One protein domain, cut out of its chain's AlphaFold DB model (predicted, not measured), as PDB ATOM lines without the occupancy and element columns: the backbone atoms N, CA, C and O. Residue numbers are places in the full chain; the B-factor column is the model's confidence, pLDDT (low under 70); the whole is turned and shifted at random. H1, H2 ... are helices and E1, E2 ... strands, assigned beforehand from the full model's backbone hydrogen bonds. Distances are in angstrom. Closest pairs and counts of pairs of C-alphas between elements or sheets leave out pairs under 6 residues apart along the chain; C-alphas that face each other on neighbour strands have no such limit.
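AT A GLANCE: This is residues 172 to 311 of the 456 residues of the protein "Peptidase_M78 domain-containing protein" of Bifidobacterium dentium (strain ATCC 27534 / DSM 20436 / JCM 1195 / Bd1) (UniProt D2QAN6). A twisted sheet of five antiparallel strands makes the middle of this domain, with H1 and H2 covering one of its faces and H3 packed on the other. The result is three layers, helices on both faces of a sheet, and the loops with Glu 193 and Thr 285 lie at the far ends of the long axis. The printed part has 140 residues, with three named helices and five named strands in the order H1 H2 E1 E2 H3 E3 E4 E5; across the sheet the order is E2 E1 E5 E4 E3. The class is mixed, helices and strands, with under half of the residues in named elements. The whole is compact, with a radius of gyration of the C-alphas of 14.6 A, and elongated in outline, spanning 51 by 33 by 29 A.

HOW THE PARTS SIT: Begin with H1, residues 177 to 186, and H2, residues 201 to 209, a helical hairpin running opposite ways at a steep tilt of 43 degrees; they touch, closest at the C-alphas of Ile 180 and Val 205, 6.4 A apart. Next find the inner strand E1, residues 216 to 222, and the edge strand E2, residues 232 to 238, an antiparallel hairpin with N 220 and O 235 2.9 A apart, within hydrogen-bond range. H2 lies over both at a height over the sheet of 7.6 A, with the C-alphas of Gly 209 and Ala 218 its closest to E1, 4.8 A apart. Further on, E3, residues 279 to 281, E4, residues 290 to 298, and E5, residues 302 to 310, form a meander, each strand the antiparallel neighbour of the one before. Look for N 279 and O 292 at 2.7 A, N 295 and O 305 at 2.9 A, and, between E1 and E5, N 219 and O 306 at 2.8 A, each within hydrogen-bond range. H1 lies over E5 and E4, along the strands at 12 degrees to E4 on the local plane. On the opposite face is H3, residues 251 to 262, apart from H1 and H2; its closest C-alphas to E4 are Leu 256 and Val 294, 6.9 A. In H1, H2 and H3, every O i to N i+4 pair is within hydrogen-bond range.

IN THESE COORDINATES: Find C-alpha 177 at (43.507, -47.655, 32.064), where H1 begins and runs 13.7 A. H3 runs 16.4 A from C-alpha 251 at (28.235, -44.418, 40.017). E1 measures 20.2 A and E4 26.6 A; E5 runs 27.1 A to C-alpha 310 at (29.727, -45.907, 26.983).

THE WHOLE: The C-alphas of Glu 193 and Thr 285, the two farthest apart, are 52.2 A from each other. The printed part has no cut. The links H1 to H2, E2 to H3 and H3 to E3 are long. The mean pLDDT of the printed part is 74.0, and 42 residues are under 70, among them residues 189 to 195 and 262 to 289.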
ATOM      1  N   ASP A 172      43.864 -50.663  16.671       73.75
ATOM      2  CA  ASP A 172      42.481 -51.139  16.526       73.75
ATOM      3  C   ASP A 172      41.715 -51.423  17.833       73.75
ATOM      4  O   ASP A 172      40.690 -52.110  17.828       73.75
ATOM      5  N   ARG A 173      42.149 -50.854  18.966       79.69
ATOM      6  CA  ARG A 173      41.345 -50.825  20.198       79.69
ATOM      7  C   ARG A 173      41.300 -49.449  20.848       79.69
ATOM      8  O   ARG A 173      42.241 -48.669  20.755       79.69
ATOM      9  N   SER A 174      40.216 -49.188  21.576       81.69
ATOM     10  CA  SER A 174      40.119 -48.006  22.433       81.69
ATOM     11  C   SER A 174      41.203 -48.037  23.528       81.69
ATOM     12  O   SER A 174      41.475 -49.114  24.084       81.69
ATOM     13  N   PRO A 175      41.773 -46.867  23.889       87.69
ATOM     14  CA  PRO A 175      42.629 -46.726  25.061       87.69
ATOM     15  C   PRO A 175      41.949 -47.252  26.326       87.69
ATOM     16  O   PRO A 175      40.736 -47.122  26.494       87.69
ATOM     17  N   CYS A 176      42.720 -47.863  27.214       88.19
ATOM     18  CA  CYS A 176      42.257 -48.399  28.487       88.19
ATOM     19  C   CYS A 176      43.152 -47.895  29.637       88.19
ATOM     20  O   CYS A 176      44.210 -47.305  29.402       88.19
ATOM     21  N   ALA A 177      42.754 -48.100  30.890       88.81
ATOM     22  CA  ALA A 177      43.507 -47.655  32.064       88.81
ATOM     23  C   ALA A 177      44.937 -48.229  32.102       88.81
ATOM     24  O   ALA A 177      45.867 -47.552  32.550       88.81
ATOM     25  N   ARG A 178      45.149 -49.435  31.554       85.50
ATOM     26  CA  ARG A 178      46.494 -50.014  31.385       85.50
ATOM     27  C   ARG A 178      47.367 -49.193  30.447       85.50
ATOM     28  O   ARG A 178      48.555 -49.070  30.715       85.50
ATOM     29  N   ASP A 179      46.804 -48.605  29.399       87.56
ATOM     30  CA  ASP A 179      47.571 -47.762  28.480       87.56
ATOM     31  C   ASP A 179      48.022 -46.475  29.165       87.56
ATOM     32  O   ASP A 179      49.167 -46.064  29.012       87.56
ATOM     33  N   ILE A 180      47.151 -45.877  29.985       88.62
ATOM     34  CA  ILE A 180      47.483 -44.700  30.803       88.62
ATOM     35  C   ILE A 180      48.627 -45.029  31.758       88.62
ATOM     36  O   ILE A 180      49.624 -44.303  31.815       88.62
ATOM     37  N   HIS A 181      48.503 -46.148  32.471       86.31
ATOM     38  CA  HIS A 181      49.546 -46.646  33.355       86.31
ATOM     39  C   HIS A 181      50.848 -46.932  32.596       86.31
ATOM     40  O   HIS A 181      51.918 -46.545  33.055       86.31
ATOM     41  N   ALA A 182      50.777 -47.577  31.427       83.19
ATOM     42  CA  ALA A 182      51.941 -47.919  30.620       83.19
ATOM     43  C   ALA A 182      52.675 -46.665  30.144       83.19
ATOM     44  O   ALA A 182      53.860 -46.525  30.436       83.19
ATOM     45  N   VAL A 183      51.959 -45.722  29.519       85.06
ATOM     46  CA  VAL A 183      52.513 -44.433  29.087       85.06
ATOM     47  C   VAL A 183      53.201 -43.744  30.260       85.06
ATOM     48  O   VAL A 183      54.345 -43.322  30.133       85.06
ATOM     49  N   PHE A 184      52.541 -43.640  31.416       83.56
ATOM     50  CA  PHE A 184      53.099 -42.881  32.527       83.56
ATOM     51  C   PHE A 184      54.259 -43.591  33.243       83.56
ATOM     52  O   PHE A 184      55.303 -42.973  33.440       83.56
ATOM     53  N   GLU A 185      54.090 -44.844  33.667       77.69
ATOM     54  CA  GLU A 185      55.079 -45.535  34.507       77.69
ATOM     55  C   GLU A 185      56.264 -46.060  33.682       77.69
ATOM     56  O   GLU A 185      57.407 -45.894  34.094       77.69
ATOM     57  N   HIS A 186      56.037 -46.610  32.482       72.06
ATOM     58  CA  HIS A 186      57.146 -47.080  31.634       72.06
ATOM     59  C   HIS A 186      57.832 -45.930  30.898       72.06
ATOM     60  O   HIS A 186      59.008 -46.023  30.563       72.06
ATOM     61  N   GLY A 187      57.124 -44.819  30.683       69.38
ATOM     62  CA  GLY A 187      57.725 -43.592  30.177       69.38
ATOM     63  C   GLY A 187      58.607 -42.870  31.200       69.38
ATOM     64  O   GLY A 187      59.331 -41.947  30.822       69.38
ATOM     65  N   ARG A 188      58.560 -43.246  32.488       70.25
ATOM     66  CA  ARG A 188      59.332 -42.603  33.557       70.25
ATOM     67  C   ARG A 188      60.398 -43.521  34.147       70.25
ATOM     68  O   ARG A 188      60.196 -44.148  35.182       70.25
ATOM     69  N   GLU A 189      61.578 -43.535  33.542       62.72
ATOM     70  CA  GLU A 189      62.746 -44.163  34.159       62.72
ATOM     71  C   GLU A 189      63.340 -43.320  35.308       62.72
ATOM     72  O   GLU A 189      63.215 -42.098  35.383       62.72
ATOM     73  N   CYS A 190      64.076 -43.967  36.217       54.19
ATOM     74  CA  CYS A 190      64.712 -43.297  37.358       54.19
ATOM     75  C   CYS A 190      65.716 -42.190  36.971       54.19
ATOM     76  O   CYS A 190      66.051 -41.365  37.822       54.19
ATOM     77  N   SER A 191      66.193 -42.146  35.722       56.62
ATOM     78  CA  SER A 191      67.135 -41.124  35.244       56.62
ATOM     79  C   SER A 191      66.439 -40.050  34.397       56.62
ATOM     80  O   SER A 191      65.628 -40.347  33.522       56.62
ATOM     81  N   ALA A 192      66.774 -38.775  34.626       59.25
ATOM     82  CA  ALA A 192      66.188 -37.643  33.895       59.25
ATOM     83  C   ALA A 192      66.461 -37.681  32.379       59.25
ATOM     84  O   ALA A 192      65.666 -37.157  31.594       59.25
ATOM     85  N   GLU A 193      67.559 -38.319  31.976       59.50
ATOM     86  CA  GLU A 193      67.981 -38.477  30.582       59.50
ATOM     87  C   GLU A 193      67.181 -39.557  29.844       59.50
ATOM     88  O   GLU A 193      66.949 -39.421  28.647       59.50
ATOM     89  N   ARG A 194      66.692 -40.580  30.561       63.25
ATOM     90  CA  ARG A 194      65.869 -41.667  30.001       63.25
ATOM     91  C   ARG A 194      64.369 -41.504  30.256       63.25
ATOM     92  O   ARG A 194      63.579 -42.326  29.817       63.25
ATOM     93  N   ASN A 195      63.959 -40.439  30.949       69.50
ATOM     94  CA  ASN A 195      62.548 -40.082  31.091       69.50
ATOM     95  C   ASN A 195      61.966 -39.681  29.729       69.50
ATOM     96  O   ASN A 195      62.172 -38.558  29.261       69.50
ATOM     97  N   GLU A 196      61.222 -40.587  29.107       70.81
ATOM     98  CA  GLU A 196      60.493 -40.328  27.866       70.81
ATOM     99  C   GLU A 196      59.200 -39.536  28.116       70.81
ATOM    100  O   GLU A 196      58.789 -38.735  27.278       70.81
ATOM    101  N   VAL A 197      58.583 -39.695  29.292       74.06
ATOM    102  CA  VAL A 197      57.378 -38.964  29.701       74.06
ATOM    103  C   VAL A 197      57.721 -37.860  30.689       74.06
ATOM    104  O   VAL A 197      58.131 -38.077  31.828       74.06
ATOM    105  N   ARG A 198      57.508 -36.624  30.232       75.69
ATOM    106  CA  ARG A 198      57.890 -35.389  30.935       75.69
ATOM    107  C   ARG A 198      56.693 -34.568  31.403       75.69
ATOM    108  O   ARG A 198      56.836 -33.377  31.685       75.69
ATOM    109  N   VAL A 199      55.536 -35.217  31.517       78.44
ATOM    110  CA  VAL A 199      54.261 -34.620  31.923       78.44
ATOM    111  C   VAL A 199      53.694 -35.254  33.194       78.44
ATOM    112  O   VAL A 199      54.162 -36.293  33.659       78.44
ATOM    113  N   SER A 200      52.698 -34.604  33.798       81.12
ATOM    114  CA  SER A 200      51.997 -35.124  34.976       81.12
ATOM    115  C   SER A 200      51.047 -36.275  34.615       81.12
ATOM    116  O   SER A 200      50.658 -36.431  33.459       81.12
ATOM    117  N   ARG A 201      50.614 -37.048  35.623       84.75
ATOM    118  CA  ARG A 201      49.562 -38.071  35.450       84.75
ATOM    119  C   ARG A 201      48.277 -37.466  34.885       84.75
ATOM    120  O   ARG A 201      47.695 -38.035  33.972       84.75
ATOM    121  N   ILE A 202      47.897 -36.278  35.366       84.62
ATOM    122  CA  ILE A 202      46.736 -35.518  34.877       84.62
ATOM    123  C   ILE A 202      46.854 -35.263  33.371       84.62
ATOM    124  O   ILE A 202      45.894 -35.468  32.639       84.62
ATOM    125  N   ALA A 203      48.029 -34.856  32.884       82.81
ATOM    126  CA  ALA A 203      48.230 -34.602  31.460       82.81
ATOM    127  C   ALA A 203      48.122 -35.881  30.610       82.81
ATOM    128  O   ALA A 203      47.542 -35.828  29.529       82.81
ATOM    129  N   VAL A 204      48.626 -37.023  31.099       87.06
ATOM    130  CA  VAL A 204      48.447 -38.325  30.427       87.06
ATOM    131  C   VAL A 204      46.967 -38.718  30.400       87.06
ATOM    132  O   VAL A 204      46.456 -39.068  29.341       87.06
ATOM    133  N   VAL A 205      46.259 -38.596  31.527       89.38
ATOM    134  CA  VAL A 205      44.820 -38.899  31.631       89.38
ATOM    135  C   VAL A 205      43.997 -38.023  30.695       89.38
ATOM    136  O   VAL A 205      43.217 -38.550  29.909       89.38
ATOM    137  N   ARG A 206      44.238 -36.706  30.688       87.25
ATOM    138  CA  ARG A 206      43.611 -35.771  29.738       87.25
ATOM    139  C   ARG A 206      43.802 -36.203  28.300       87.25
ATOM    140  O   ARG A 206      42.874 -36.175  27.496       87.25
ATOM    141  N   ARG A 207      45.024 -36.613  27.987       85.94
ATOM    142  CA  ARG A 207      45.404 -36.946  26.633       85.94
ATOM    143  C   ARG A 207      44.786 -38.252  26.147       85.94
ATOM    144  O   ARG A 207      44.326 -38.292  25.012       85.94
ATOM    145  N   LEU A 208      44.779 -39.292  26.977       88.19
ATOM    146  CA  LEU A 208      44.182 -40.578  26.617       88.19
ATOM    147  C   LEU A 208      42.655 -40.540  26.689       88.19
ATOM    148  O   LEU A 208      42.022 -41.181  25.857       88.19
ATOM    149  N   GLY A 209      42.077 -39.741  27.594       88.12
ATOM    150  CA  GLY A 209      40.646 -39.443  27.611       88.12
ATOM    151  C   GLY A 209      40.183 -38.925  26.251       88.12
ATOM    152  O   GLY A 209      39.327 -39.542  25.634       88.12
ATOM    153  N   ALA A 210      40.856 -37.904  25.709       84.00
ATOM    154  CA  ALA A 210      40.565 -37.335  24.387       84.00
ATOM    155  C   ALA A 210      40.778 -38.290  23.187       84.00
ATOM    156  O   ALA A 210      40.441 -37.932  22.062       84.00
ATOM    157  N   LEU A 211      41.375 -39.470  23.390       86.06
ATOM    158  CA  LEU A 211      41.556 -40.497  22.353       86.06
ATOM    159  C   LEU A 211      40.501 -41.614  22.430       86.06
ATOM    160  O   LEU A 211      40.547 -42.549  21.631       86.06
ATOM    161  N   LEU A 212      39.569 -41.549  23.385       84.94
ATOM    162  CA  LEU A 212      38.472 -42.508  23.477       84.94
ATOM    163  C   LEU A 212      37.515 -42.338  22.275       84.94
ATOM    164  O   LEU A 212      37.118 -41.214  21.962       84.94
ATOM    165  N   PRO A 213      37.138 -43.430  21.582       74.31
ATOM    166  CA  PRO A 213      36.383 -43.364  20.329       74.31
ATOM    167  C   PRO A 213      34.883 -43.109  20.522       74.31
ATOM    168  O   PRO A 213      34.220 -42.633  19.602       74.31
ATOM    169  N   SER A 214      34.332 -43.431  21.693       74.56
ATOM    170  CA  SER A 214      32.935 -43.181  22.050       74.56
ATOM    171  C   SER A 214      32.837 -42.260  23.263       74.56
ATOM    172  O   SER A 214      33.851 -41.858  23.839       74.56
ATOM    173  N   LEU A 215      31.602 -41.904  23.632       79.62
ATOM    174  CA  LEU A 215      31.328 -41.193  24.879       79.62
ATOM    175  C   LEU A 215      31.987 -41.952  26.029       79.62
ATOM    176  O   LEU A 215      31.788 -43.154  26.180       79.62
ATOM    177  N   GLY A 216      32.785 -41.255  26.823       84.00
ATOM    178  CA  GLY A 216      33.580 -41.877  27.868       84.00
ATOM    179  C   GLY A 216      34.570 -40.900  28.470       84.00
ATOM    180  O   GLY A 216      34.714 -39.766  28.003       84.00
ATOM    181  N   TYR A 217      35.250 -41.347  29.515       90.00
ATOM    182  CA  TYR A 217      36.248 -40.559  30.215       90.00
ATOM    183  C   TYR A 217      37.329 -41.436  30.841       90.00
ATOM    184  O   TYR A 217      37.149 -42.629  31.085       90.00
ATOM    185  N   ALA A 218      38.469 -40.811  31.104       92.94
ATOM    186  CA  ALA A 218      39.553 -41.365  31.893       92.94
ATOM    187  C   ALA A 218      39.677 -40.594  33.212       92.94
ATOM    188  O   ALA A 218      39.644 -39.363  33.200       92.94
ATOM    189  N   SER A 219      39.884 -41.292  34.324       93.81
ATOM    190  CA  SER A 219      40.002 -40.691  35.655       93.81
ATOM    191  C   SER A 219      41.337 -41.017  36.315       93.81
ATOM    192  O   SER A 219      41.877 -42.115  36.162       93.81
ATOM    193  N   LEU A 220      41.856 -40.058  37.084       92.56
ATOM    194  CA  LEU A 220      42.977 -40.244  38.005       92.56
ATOM    195  C   LEU A 220      42.466 -40.222  39.441       92.56
ATOM    196  O   LEU A 220      41.812 -39.263  39.837       92.56
ATOM    197  N   ILE A 221      42.847 -41.215  40.233       90.75
ATOM    198  CA  ILE A 221      42.431 -41.363  41.629       90.75
ATOM    199  C   ILE A 221      43.664 -41.383  42.530       90.75
ATOM    200  O   ILE A 221      44.629 -42.090  42.220       90.75
ATOM    201  N   LYS A 222      43.656 -40.627  43.634       88.88
ATOM    202  CA  LYS A 222      44.692 -40.716  44.681       88.88
ATOM    203  C   LYS A 222      44.259 -41.618  45.818       88.88
ATOM    204  O   LYS A 222      43.069 -41.831  46.033       88.88
ATOM    205  N   LYS A 223      45.263 -42.064  46.577       84.50
ATOM    206  CA  LYS A 223      45.079 -42.797  47.832       84.50
ATOM    207  C   LYS A 223      44.163 -44.023  47.675       84.50
ATOM    208  O   LYS A 223      43.331 -44.286  48.537       84.50
ATOM    209  N   PRO A 224      44.301 -44.817  46.592       82.38
ATOM    210  CA  PRO A 224      43.346 -45.875  46.267       82.38
ATOM    211  C   PRO A 224      43.418 -47.102  47.206       82.38
ATOM    212  O   PRO A 224      42.751 -48.109  46.970       82.38
ATOM    213  N   TYR A 225      44.254 -47.075  48.247       77.00
ATOM    214  CA  TYR A 225      44.357 -48.155  49.233       77.00
ATOM    215  C   TYR A 225      44.292 -47.672  50.682       77.00
ATOM    216  O   TYR A 225      44.344 -48.517  51.585       77.00
ATOM    217  N   GLU A 226      44.217 -46.357  50.914       76.06
ATOM    218  CA  GLU A 226      44.106 -45.822  52.267       76.06
ATOM    219  C   GLU A 226      42.780 -46.305  52.866       76.06
ATOM    220  O   GLU A 226      41.733 -46.267  52.224       76.06
ATOM    221  N   ARG A 227      42.843 -46.891  54.067       69.38
ATOM    222  CA  ARG A 227      41.658 -47.457  54.733       69.38
ATOM    223  C   ARG A 227      40.869 -46.410  55.504       69.38
ATOM    224  O   ARG A 227      39.676 -46.598  55.709       69.38
ATOM    225  N   ASP A 228      41.562 -45.365  55.937       75.00
ATOM    226  CA  ASP A 228      41.047 -44.364  56.868       75.00
ATOM    227  C   ASP A 228      40.532 -43.111  56.143       75.00
ATOM    228  O   ASP A 228      39.819 -42.307  56.736       75.00
ATOM    229  N   GLU A 229      40.846 -42.968  54.851       76.25
ATOM    230  CA  GLU A 229      40.392 -41.868  54.001       76.25
ATOM    231  C   GLU A 229      39.768 -42.416  52.709       76.25
ATOM    232  O   GLU A 229      40.283 -43.387  52.143       76.25
ATOM    233  N   PRO A 230      38.663 -41.823  52.221       76.94
ATOM    234  CA  PRO A 230      38.085 -42.225  50.949       76.94
ATOM    235  C   PRO A 230      39.041 -41.878  49.795       76.94
ATOM    236  O   PRO A 230      39.723 -40.850  49.841       76.94
ATOM    237  N   PRO A 231      39.088 -42.704  48.735       84.25
ATOM    238  CA  PRO A 231      39.836 -42.359  47.536       84.25
ATOM    239  C   PRO A 231      39.290 -41.063  46.925       84.25
ATOM    240  O   PRO A 231      38.085 -40.820  46.926       84.25
ATOM    241  N   GLU A 232      40.179 -40.250  46.363       87.75
ATOM    242  CA  GLU A 232      39.840 -38.931  45.817       87.75
ATOM    243  C   GLU A 232      40.056 -38.920  44.303       87.75
ATOM    244  O   GLU A 232      41.151 -39.252  43.826       87.75
ATOM    245  N   VAL A 233      39.045 -38.498  43.536       88.75
ATOM    246  CA  VAL A 233      39.226 -38.252  42.101       88.75
ATOM    247  C   VAL A 233      39.942 -36.923  41.891       88.75
ATOM    248  O   VAL A 233      39.451 -35.857  42.230       88.75
ATOM    249  N   VAL A 234      41.132 -36.988  41.296       88.25
ATOM    250  CA  VAL A 234      41.947 -35.807  40.981       88.25
ATOM    251  C   VAL A 234      41.429 -35.104  39.747       88.25
ATOM    252  O   VAL A 234      41.445 -33.882  39.678       88.25
ATOM    253  N   CYS A 235      41.091 -35.882  38.724       89.12
ATOM    254  CA  CYS A 235      40.525 -35.366  37.494       89.12
ATOM    255  C   CYS A 235      39.802 -36.471  36.731       89.12
ATOM    256  O   CYS A 235      40.215 -37.633  36.770       89.12
ATOM    257  N   ARG A 236      38.789 -36.065  35.970       89.94
ATOM    258  CA  ARG A 236      38.155 -36.832  34.898       89.94
ATOM    259  C   ARG A 236      38.359 -36.093  33.601       89.94
ATOM    260  O   ARG A 236      38.103 -34.897  33.532       89.94
ATOM    261  N   ALA A 237      38.812 -36.791  32.579       88.19
ATOM    262  CA  ALA A 237      38.989 -36.242  31.254       88.19
ATOM    263  C   ALA A 237      38.123 -36.985  30.256       88.19
ATOM    264  O   ALA A 237      38.316 -38.178  30.019       88.19
ATOM    265  N   TRP A 238      37.194 -36.258  29.664       86.19
ATOM    266  CA  TRP A 238      36.226 -36.790  28.728       86.19
ATOM    267  C   TRP A 238      36.832 -36.902  27.325       86.19
ATOM    268  O   TRP A 238      37.754 -36.162  26.964       86.19
ATOM    269  N   ASN A 239      36.288 -37.808  26.508       81.62
ATOM    270  CA  ASN A 239      36.626 -37.946  25.077       81.62
ATOM    271  C   ASN A 239      36.462 -36.645  24.281       81.62
ATOM    272  O   ASN A 239      37.044 -36.418  23.227       81.62
ATOM    273  N   ASP A 240      35.647 -35.791  24.856       72.31
ATOM    274  CA  ASP A 240      35.119 -34.553  24.368       72.31
ATOM    275  C   ASP A 240      36.070 -33.364  24.683       72.31
ATOM    276  O   ASP A 240      35.869 -32.249  24.203       72.31
ATOM    277  N   GLY A 241      37.148 -33.625  25.436       70.94
ATOM    278  CA  GLY A 241      38.177 -32.667  25.836       70.94
ATOM    279  C   GLY A 241      37.886 -31.932  27.146       70.94
ATOM    280  O   GLY A 241      38.807 -31.326  27.705       70.94
ATOM    281  N   ALA A 242      36.653 -32.000  27.661       73.69
ATOM    282  CA  ALA A 242      36.290 -31.437  28.951       73.69
ATOM    283  C   ALA A 242      37.016 -32.157  30.088       73.69
ATOM    284  O   ALA A 242      37.336 -33.350  30.021       73.69
ATOM    285  N   VAL A 243      37.265 -31.407  31.158       74.25
ATOM    286  CA  VAL A 243      37.896 -31.920  32.368       74.25
ATOM    287  C   VAL A 243      37.066 -31.515  33.568       74.25
ATOM    288  O   VAL A 243      36.710 -30.348  33.712       74.25
ATOM    289  N   ASP A 244      36.785 -32.488  34.418       80.69
ATOM    290  CA  ASP A 244      36.127 -32.311  35.703       80.69
ATOM    291  C   ASP A 244      37.133 -32.599  36.828       80.69
ATOM    292  O   ASP A 244      37.937 -33.527  36.728       80.69
ATOM    293  N   PHE A 245      37.110 -31.776  37.873       81.44
ATOM    294  CA  PHE A 245      37.960 -31.887  39.064       81.44
ATOM    295  C   PHE A 245      37.135 -32.182  40.326       81.44
ATOM    296  O   PHE A 245      37.645 -32.038  41.434       81.44
ATOM    297  N   SER A 246      35.861 -32.565  40.174       80.94
ATOM    298  CA  SER A 246      35.033 -33.002  41.294       80.94
ATOM    299  C   SER A 246      35.666 -34.223  41.976       80.94
ATOM    300  O   SER A 246      35.938 -35.220  41.294       80.94
ATOM    301  N   PRO A 247      35.876 -34.183  43.305       82.00
ATOM    302  CA  PRO A 247      36.520 -35.271  44.035       82.00
ATOM    303  C   PRO A 247      35.615 -36.501  44.191       82.00
ATOM    304  O   PRO A 247      36.111 -37.600  44.442       82.00
ATOM    305  N   GLU A 248      34.300 -36.324  44.040       83.31
ATOM    306  CA  GLU A 248      33.278 -37.337  44.306       83.31
ATOM    307  C   GLU A 248      33.197 -38.373  43.200       83.31
ATOM    308  O   GLU A 248      33.104 -38.006  42.035       83.31
ATOM    309  N   PHE A 249      33.161 -39.658  43.540       81.50
ATOM    310  CA  PHE A 249      33.018 -40.728  42.557       81.50
ATOM    311  C   PHE A 249      31.645 -40.708  41.881       81.50
ATOM    312  O   PHE A 249      30.601 -40.652  42.526       81.50
ATOM    313  N   THR A 250      31.654 -40.901  40.569       83.44
ATOM    314  CA  THR A 250      30.463 -41.285  39.808       83.44
ATOM    315  C   THR A 250      30.016 -42.707  40.165       83.44
ATOM    316  O   THR A 250      30.795 -43.521  40.669       83.44
ATOM    317  N   VAL A 251      28.767 -43.053  39.837       79.06
ATOM    318  CA  VAL A 251      28.235 -44.418  40.017       79.06
ATOM    319  C   VAL A 251      29.109 -45.456  39.301       79.06
ATOM    320  O   VAL A 251      29.486 -46.463  39.901       79.06
ATOM    321  N   ALA A 252      29.514 -45.183  38.054       79.06
ATOM    322  CA  ALA A 252      30.367 -46.080  37.276       79.06
ATOM    323  C   ALA A 252      31.755 -46.273  37.913       79.06
ATOM    324  O   ALA A 252      32.246 -47.400  37.996       79.06
ATOM    325  N   GLU A 253      32.379 -45.198  38.407       84.50
ATOM    326  CA  GLU A 253      33.659 -45.286  39.120       84.50
ATOM    327  C   GLU A 253      33.523 -46.089  40.413       84.50
ATOM    328  O   GLU A 253      34.359 -46.953  40.671       84.50
ATOM    329  N   ASN A 254      32.457 -45.863  41.190       82.69
ATOM    330  CA  ASN A 254      32.185 -46.616  42.416       82.69
ATOM    331  C   ASN A 254      32.053 -48.115  42.128       82.69
ATOM    332  O   ASN A 254      32.664 -48.933  42.816       82.69
ATOM    333  N   MET A 255      31.315 -48.482  41.077       76.50
ATOM    334  CA  MET A 255      31.144 -49.876  40.667       76.50
ATOM    335  C   MET A 255      32.462 -50.516  40.216       76.50
ATOM    336  O   MET A 255      32.804 -51.596  40.700       76.50
ATOM    337  N   LEU A 256      33.224 -49.863  39.330       77.31
ATOM    338  CA  LEU A 256      34.517 -50.377  38.852       77.31
ATOM    339  C   LEU A 256      35.513 -50.541  39.996       77.31
ATOM    340  O   LEU A 256      36.199 -51.561  40.097       77.31
ATOM    341  N   TYR A 257      35.584 -49.537  40.863       80.19
ATOM    342  CA  TYR A 257      36.501 -49.520  41.984       80.19
ATOM    343  C   TYR A 257      36.155 -50.605  43.011       80.19
ATOM    344  O   TYR A 257      37.029 -51.390  43.387       80.19
ATOM    345  N   ALA A 258      34.882 -50.729  43.402       78.62
ATOM    346  CA  ALA A 258      34.420 -51.772  44.317       78.62
ATOM    347  C   ALA A 258      34.638 -53.181  43.741       78.62
ATOM    348  O   ALA A 258      35.147 -54.068  44.434       78.62
ATOM    349  N   LEU A 259      34.314 -53.386  42.460       71.94
ATOM    350  CA  LEU A 259      34.501 -54.668  41.784       71.94
ATOM    351  C   LEU A 259      35.981 -55.064  41.759       71.94
ATOM    352  O   LEU A 259      36.327 -56.193  42.117       71.94
ATOM    353  N   ALA A 260      36.873 -54.131  41.432       73.88
ATOM    354  CA  ALA A 260      38.302 -54.407  41.422       73.88
ATOM    355  C   ALA A 260      38.892 -54.631  42.823       73.88
ATOM    356  O   ALA A 260      39.769 -55.481  42.979       73.88
ATOM    357  N   GLN A 261      38.377 -53.963  43.862       72.44
ATOM    358  CA  GLN A 261      38.747 -54.264  45.250       72.44
ATOM    359  C   GLN A 261      38.227 -55.632  45.730       72.44
ATOM    360  O   GLN A 261      38.855 -56.268  46.586       72.44
ATOM    361  N   SER A 262      37.098 -56.107  45.194       64.62
ATOM    362  CA  SER A 262      36.492 -57.391  45.573       64.62
ATOM    363  C   SER A 262      37.251 -58.613  45.029       64.62
ATOM    364  O   SER A 262      37.303 -59.645  45.701       64.62
ATOM    365  N   GLY A 263      37.938 -58.486  43.883       57.53
ATOM    366  CA  GLY A 263      38.719 -59.541  43.206       57.53
ATOM    367  C   GLY A 263      40.059 -59.922  43.867       57.53
ATOM    368  O   GLY A 263      41.010 -60.300  43.189       57.53
ATOM    369  N   LYS A 264      40.154 -59.795  45.194       49.38
ATOM    370  CA  LYS A 264      41.368 -59.800  46.030       49.38
ATOM    371  C   LYS A 264      42.446 -60.841  45.662       49.38
ATOM    372  O   LYS A 264      42.378 -61.994  46.077       49.38
ATOM    373  N   LYS A 265      43.571 -60.349  45.135       45.97
ATOM    374  CA  LYS A 265      44.914 -60.546  45.717       45.97
ATOM    375  C   LYS A 265      45.652 -59.213  45.606       45.97
ATOM    376  O   LYS A 265      45.836 -58.722  44.499       45.97
ATOM    377  N   ARG A 266      46.068 -58.625  46.738       48.88
ATOM    378  CA  ARG A 266      47.022 -57.502  46.718       48.88
ATOM    379  C   ARG A 266      48.243 -57.962  45.904       48.88
ATOM    380  O   ARG A 266      48.810 -58.996  46.275       48.88
ATOM    381  N   PRO A 267      48.620 -57.283  44.806       46.12
ATOM    382  CA  PRO A 267      49.860 -57.608  44.117       46.12
ATOM    383  C   PRO A 267      51.029 -57.434  45.095       46.12
ATOM    384  O   PRO A 267      50.971 -56.630  46.029       46.12
ATOM    385  N   LYS A 268      52.076 -58.246  44.934       44.09
ATOM    386  CA  LYS A 268      53.314 -58.059  45.698       44.09
ATOM    387  C   LYS A 268      53.988 -56.763  45.224       44.09
ATOM    388  O   LYS A 268      53.772 -56.334  44.095       44.09
ATOM    389  N   ASN A 269      54.772 -56.139  46.105       41.94
ATOM    390  CA  ASN A 269      55.437 -54.851  45.872       41.94
ATOM    391  C   ASN A 269      56.032 -54.725  44.458       41.94
ATOM    392  O   ASN A 269      56.863 -55.545  44.076       41.94
ATOM    393  N   GLY A 270      55.655 -53.661  43.743       44.38
ATOM    394  CA  GLY A 270      56.209 -53.294  42.435       44.38
ATOM    395  C   GLY A 270      55.354 -53.679  41.225       44.38
ATOM    396  O   GLY A 270      55.536 -53.083  40.167       44.38
ATOM    397  N   ASP A 271      54.387 -54.586  41.378       43.03
ATOM    398  CA  ASP A 271      53.483 -54.966  40.290       43.03
ATOM    399  C   ASP A 271      52.201 -54.118  40.339       43.03
ATOM    400  O   ASP A 271      51.454 -54.121  41.324       43.03
ATOM    401  N   GLY A 272      51.927 -53.366  39.271       44.72
ATOM    402  CA  GLY A 272      50.626 -52.728  39.086       44.72
ATOM    403  C   GLY A 272      49.554 -53.797  38.882       44.72
ATOM    404  O   GLY A 272      49.706 -54.669  38.028       44.72
ATOM    405  N   PHE A 273      48.462 -53.757  39.650       45.22
ATOM    406  CA  PHE A 273      47.316 -54.621  39.365       45.22
ATOM    407  C   PHE A 273      46.494 -53.952  38.271       45.22
ATOM    408  O   PHE A 273      45.806 -52.961  38.516       45.22
ATOM    409  N   ALA A 274      46.583 -54.474  37.053       48.50
ATOM    410  CA  ALA A 274      45.576 -54.202  36.048       48.50
ATOM    411  C   ALA A 274      44.449 -55.221  36.217       48.50
ATOM    412  O   ALA A 274      44.713 -56.423  36.251       48.50
ATOM    413  N   SER A 275      43.189 -54.778  36.283       47.66
ATOM    414  CA  SER A 275      42.108 -55.700  35.945       47.66
ATOM    415  C   SER A 275      42.338 -56.103  34.490       47.66
ATOM    416  O   SER A 275      42.108 -55.298  33.587       47.66
ATOM    417  N   ASP A 276      42.864 -57.306  34.242       42.09
ATOM    418  CA  ASP A 276      43.344 -57.645  32.898       42.09
ATOM    419  C   ASP A 276      42.238 -57.659  31.833       42.09
ATOM    420  O   ASP A 276      42.503 -57.652  30.630       42.09
ATOM    421  N   THR A 277      40.993 -57.625  32.300       49.12
ATOM    422  CA  THR A 277      39.776 -57.681  31.515       49.12
ATOM    423  C   THR A 277      39.006 -56.383  31.723       49.12
ATOM    424  O   THR A 277      38.601 -56.083  32.844       49.12
ATOM    425  N   ARG A 278      38.776 -55.625  30.642       58.53
ATOM    426  CA  ARG A 278      37.759 -54.565  30.636       58.53
ATOM    427  C   ARG A 278      36.428 -55.180  31.066       58.53
ATOM    428  O   ARG A 278      35.916 -56.071  30.387       58.53
ATOM    429  N   MET A 279      35.916 -54.712  32.190       62.94
ATOM    430  CA  MET A 279      34.694 -55.176  32.815       62.94
ATOM    431  C   MET A 279      33.507 -54.579  32.062       62.94
ATOM    432  O   MET A 279      33.480 -53.384  31.770       62.94
ATOM    433  N   PHE A 280      32.533 -55.420  31.728       56.91
ATOM    434  CA  PHE A 280      31.208 -54.949  31.345       56.91
ATOM    435  C   PHE A 280      30.433 -54.733  32.637       56.91
ATOM    436  O   PHE A 280      30.192 -55.694  33.369       56.91
ATOM    437  N   LEU A 281      30.078 -53.486  32.935       58.47
ATOM    438  CA  LEU A 281      29.153 -53.216  34.024       58.47
ATOM    439  C   LEU A 281      27.750 -53.248  33.423       58.47
ATOM    440  O   LEU A 281      27.373 -52.385  32.632       58.47
ATOM    441  N   GLY A 282      27.005 -54.303  33.752       50.16
ATOM    442  CA  GLY A 282      25.562 -54.301  33.557       50.16
ATOM    443  C   GLY A 282      24.979 -53.300  34.542       50.16
ATOM    444  O   GLY A 282      25.010 -53.550  35.746       50.16
ATOM    445  N   MET A 283      24.527 -52.155  34.047       53.03
ATOM    446  CA  MET A 283      23.756 -51.226  34.863       53.03
ATOM    447  C   MET A 283      22.349 -51.805  35.093       53.03
ATOM    448  O   MET A 283      21.887 -52.617  34.278       53.03
ATOM    449  N   PRO A 284      21.660 -51.431  36.186       38.91
ATOM    450  CA  PRO A 284      20.225 -51.653  36.303       38.91
ATOM    451  C   PRO A 284      19.499 -51.106  35.062       38.91
ATOM    452  O   PRO A 284      19.980 -50.190  34.400       38.91
ATOM    453  N   THR A 285      18.380 -51.739  34.726       40.94
ATOM    454  CA  THR A 285      17.556 -51.542  33.522       40.94
ATOM    455  C   THR A 285      17.467 -50.088  33.021       40.94
ATOM    456  O   THR A 285      17.231 -49.185  33.813       40.94
ATOM    457  N   ASP A 286      17.604 -49.925  31.696       44.34
ATOM    458  CA  ASP A 286      17.502 -48.701  30.864       44.34
ATOM    459  C   ASP A 286      18.754 -47.816  30.705       44.34
ATOM    460  O   ASP A 286      18.783 -46.938  29.839       44.34
ATOM    461  N   GLU A 287      19.848 -48.098  31.413       52.56
ATOM    462  CA  GLU A 287      21.122 -47.401  31.199       52.56
ATOM    463  C   GLU A 287      22.008 -48.066  30.127       52.56
ATOM    464  O   GLU A 287      22.045 -49.290  29.967       52.56
ATOM    465  N   ARG A 288      22.755 -47.246  29.367       58.94
ATOM    466  CA  ARG A 288      23.642 -47.741  28.301       58.94
ATOM    467  C   ARG A 288      24.689 -48.700  28.879       58.94
ATOM    468  O   ARG A 288      25.337 -48.353  29.867       58.94
ATOM    469  N   PRO A 289      24.929 -49.859  28.234       53.84
ATOM    470  CA  PRO A 289      25.968 -50.770  28.676       53.84
ATOM    471  C   PRO A 289      27.312 -50.046  28.638       53.84
ATOM    472  O   PRO A 289      27.713 -49.481  27.613       53.84
ATOM    473  N   LEU A 290      27.998 -50.061  29.775       73.44
ATOM    474  CA  LEU A 290      29.273 -49.390  29.932       73.44
ATOM    475  C   LEU A 290      30.380 -50.431  30.079       73.44
ATOM    476  O   LEU A 290      30.227 -51.492  30.694       73.44
ATOM    477  N   ARG A 291      31.515 -50.121  29.470       78.81
ATOM    478  CA  ARG A 291      32.738 -50.897  29.567       78.81
ATOM    479  C   ARG A 291      33.744 -50.058  30.327       78.81
ATOM    480  O   ARG A 291      33.922 -48.887  30.019       78.81
ATOM    481  N   GLY A 292      34.424 -50.650  31.292       84.31
ATOM    482  CA  GLY A 292      35.462 -49.928  32.002       84.31
ATOM    483  C   GLY A 292      36.567 -50.819  32.513       84.31
ATOM    484  O   GLY A 292      36.443 -52.041  32.565       84.31
ATOM    485  N   ASP A 293      37.682 -50.202  32.852       85.25
ATOM    486  CA  ASP A 293      38.811 -50.878  33.464       85.25
ATOM    487  C   ASP A 293      39.514 -49.973  34.460       85.25
ATOM    488  O   ASP A 293      39.431 -48.745  34.390       85.25
ATOM    489  N   VAL A 294      40.197 -50.612  35.405       86.31
ATOM    490  CA  VAL A 294      40.956 -49.936  36.444       86.31
ATOM    491  C   VAL A 294      42.344 -50.538  36.552       86.31
ATOM    492  O   VAL A 294      42.531 -51.759  36.529       86.31
ATOM    493  N   VAL A 295      43.332 -49.657  36.684       85.94
ATOM    494  CA  VAL A 295      44.709 -50.037  36.971       85.94
ATOM    495  C   VAL A 295      45.206 -49.307  38.198       85.94
ATOM    496  O   VAL A 295      45.137 -48.088  38.307       85.94
ATOM    497  N   PHE A 296      45.746 -50.098  39.103       82.94
ATOM    498  CA  PHE A 296      46.233 -49.730  40.414       82.94
ATOM    499  C   PHE A 296      47.762 -49.638  40.354       82.94
ATOM    500  O   PHE A 296      48.437 -50.645  40.137       82.94
ATOM    501  N   SER A 297      48.313 -48.430  40.503       79.75
ATOM    502  CA  SER A 297      49.758 -48.167  40.492       79.75
ATOM    503  C   SER A 297      50.320 -48.169  41.913       79.75
ATOM    504  O   SER A 297      49.804 -47.481  42.799       79.75
ATOM    505  N   HIS A 298      51.411 -48.911  42.112       67.69
ATOM    506  CA  HIS A 298      52.215 -48.924  43.337       67.69
ATOM    507  C   HIS A 298      53.599 -48.322  43.046       67.69
ATOM    508  O   HIS A 298      54.604 -49.027  42.968       67.69
ATOM    509  N   GLY A 299      53.638 -47.007  42.822       62.69
ATOM    510  CA  GLY A 299      54.876 -46.242  42.648       62.69
ATOM    511  C   GLY A 299      55.325 -45.538  43.936       62.69
ATOM    512  O   GLY A 299      54.889 -45.864  45.034       62.69
ATOM    513  N   ARG A 300      56.152 -44.486  43.810       59.41
ATOM    514  CA  ARG A 300      56.518 -43.588  44.940       59.41
ATOM    515  C   ARG A 300      55.312 -42.910  45.608       59.41
ATOM    516  O   ARG A 300      55.435 -42.366  46.697       59.41
ATOM    517  N   GLN A 301      54.193 -42.874  44.900       67.31
ATOM    518  CA  GLN A 301      52.898 -42.396  45.348       67.31
ATOM    519  C   GLN A 301      51.849 -43.335  44.749       67.31
ATOM    520  O   GLN A 301      51.975 -43.733  43.586       67.31
ATOM    521  N   GLU A 302      50.844 -43.677  45.543       81.75
ATOM    522  CA  GLU A 302      49.793 -44.625  45.185       81.75
ATOM    523  C   GLU A 302      48.667 -43.913  44.424       81.75
ATOM    524  O   GLU A 302      48.094 -42.929  44.901       81.75
ATOM    525  N   PHE A 303      48.349 -44.415  43.232       87.06
ATOM    526  CA  PHE A 303      47.282 -43.884  42.382       87.06
ATOM    527  C   PHE A 303      46.544 -45.013  41.674       87.06
ATOM    528  O   PHE A 303      47.104 -46.089  41.464       87.06
ATOM    529  N   ALA A 304      45.314 -44.747  41.250       88.50
ATOM    530  CA  ALA A 304      44.604 -45.594  40.305       88.50
ATOM    531  C   ALA A 304      44.193 -44.793  39.067       88.50
ATOM    532  O   ALA A 304      43.934 -43.590  39.134       88.50
ATOM    533  N   PHE A 305      44.155 -45.474  37.932       90.88
ATOM    534  CA  PHE A 305      43.631 -44.966  36.674       90.88
ATOM    535  C   PHE A 305      42.363 -45.732  36.347       90.88
ATOM    536  O   PHE A 305      42.372 -46.961  36.413       90.88
ATOM    537  N   LEU A 306      41.292 -45.025  35.996       91.06
ATOM    538  CA  LEU A 306      40.056 -45.631  35.510       91.06
ATOM    539  C   LEU A 306      39.786 -45.154  34.091       91.06
ATOM    540  O   LEU A 306      40.091 -44.014  33.749       91.06
ATOM    541  N   VAL A 307      39.194 -46.018  33.278       89.88
ATOM    542  CA  VAL A 307      38.602 -45.641  31.996       89.88
ATOM    543  C   VAL A 307      37.180 -46.168  31.965       89.88
ATOM    544  O   VAL A 307      36.943 -47.330  32.286       89.88
ATOM    545  N   VAL A 308      36.247 -45.301  31.581       87.56
ATOM    546  CA  VAL A 308      34.828 -45.602  31.392       87.56
ATOM    547  C   VAL A 308      34.465 -45.263  29.954       87.56
ATOM    548  O   VAL A 308      34.720 -44.159  29.480       87.56
ATOM    549  N   GLU A 309      33.868 -46.218  29.256       85.00
ATOM    550  CA  GLU A 309      33.442 -46.116  27.867       85.00
ATOM    551  C   GLU A 309      31.967 -46.523  27.776       85.00
ATOM    552  O   GLU A 309      31.589 -47.639  28.134       85.00
ATOM    553  N   TYR A 310      31.124 -45.623  27.283       78.50
ATOM    554  CA  TYR A 310      29.727 -45.907  26.983       78.50
ATOM    555  C   TYR A 310      29.653 -46.497  25.577       78.50
ATOM    556  O   TYR A 310      30.092 -45.875  24.600       78.50
ATOM    557  N   LEU A 311      29.123 -47.715  25.463       67.44
ATOM    558  CA  LEU A 311      29.009 -48.377  24.170       67.44
ATOM    559  C   LEU A 311      27.931 -47.690  23.316       67.44
ATOM    560  O   LEU A 311      26.910 -47.245  23.853       67.44
TER     561      LEU A 311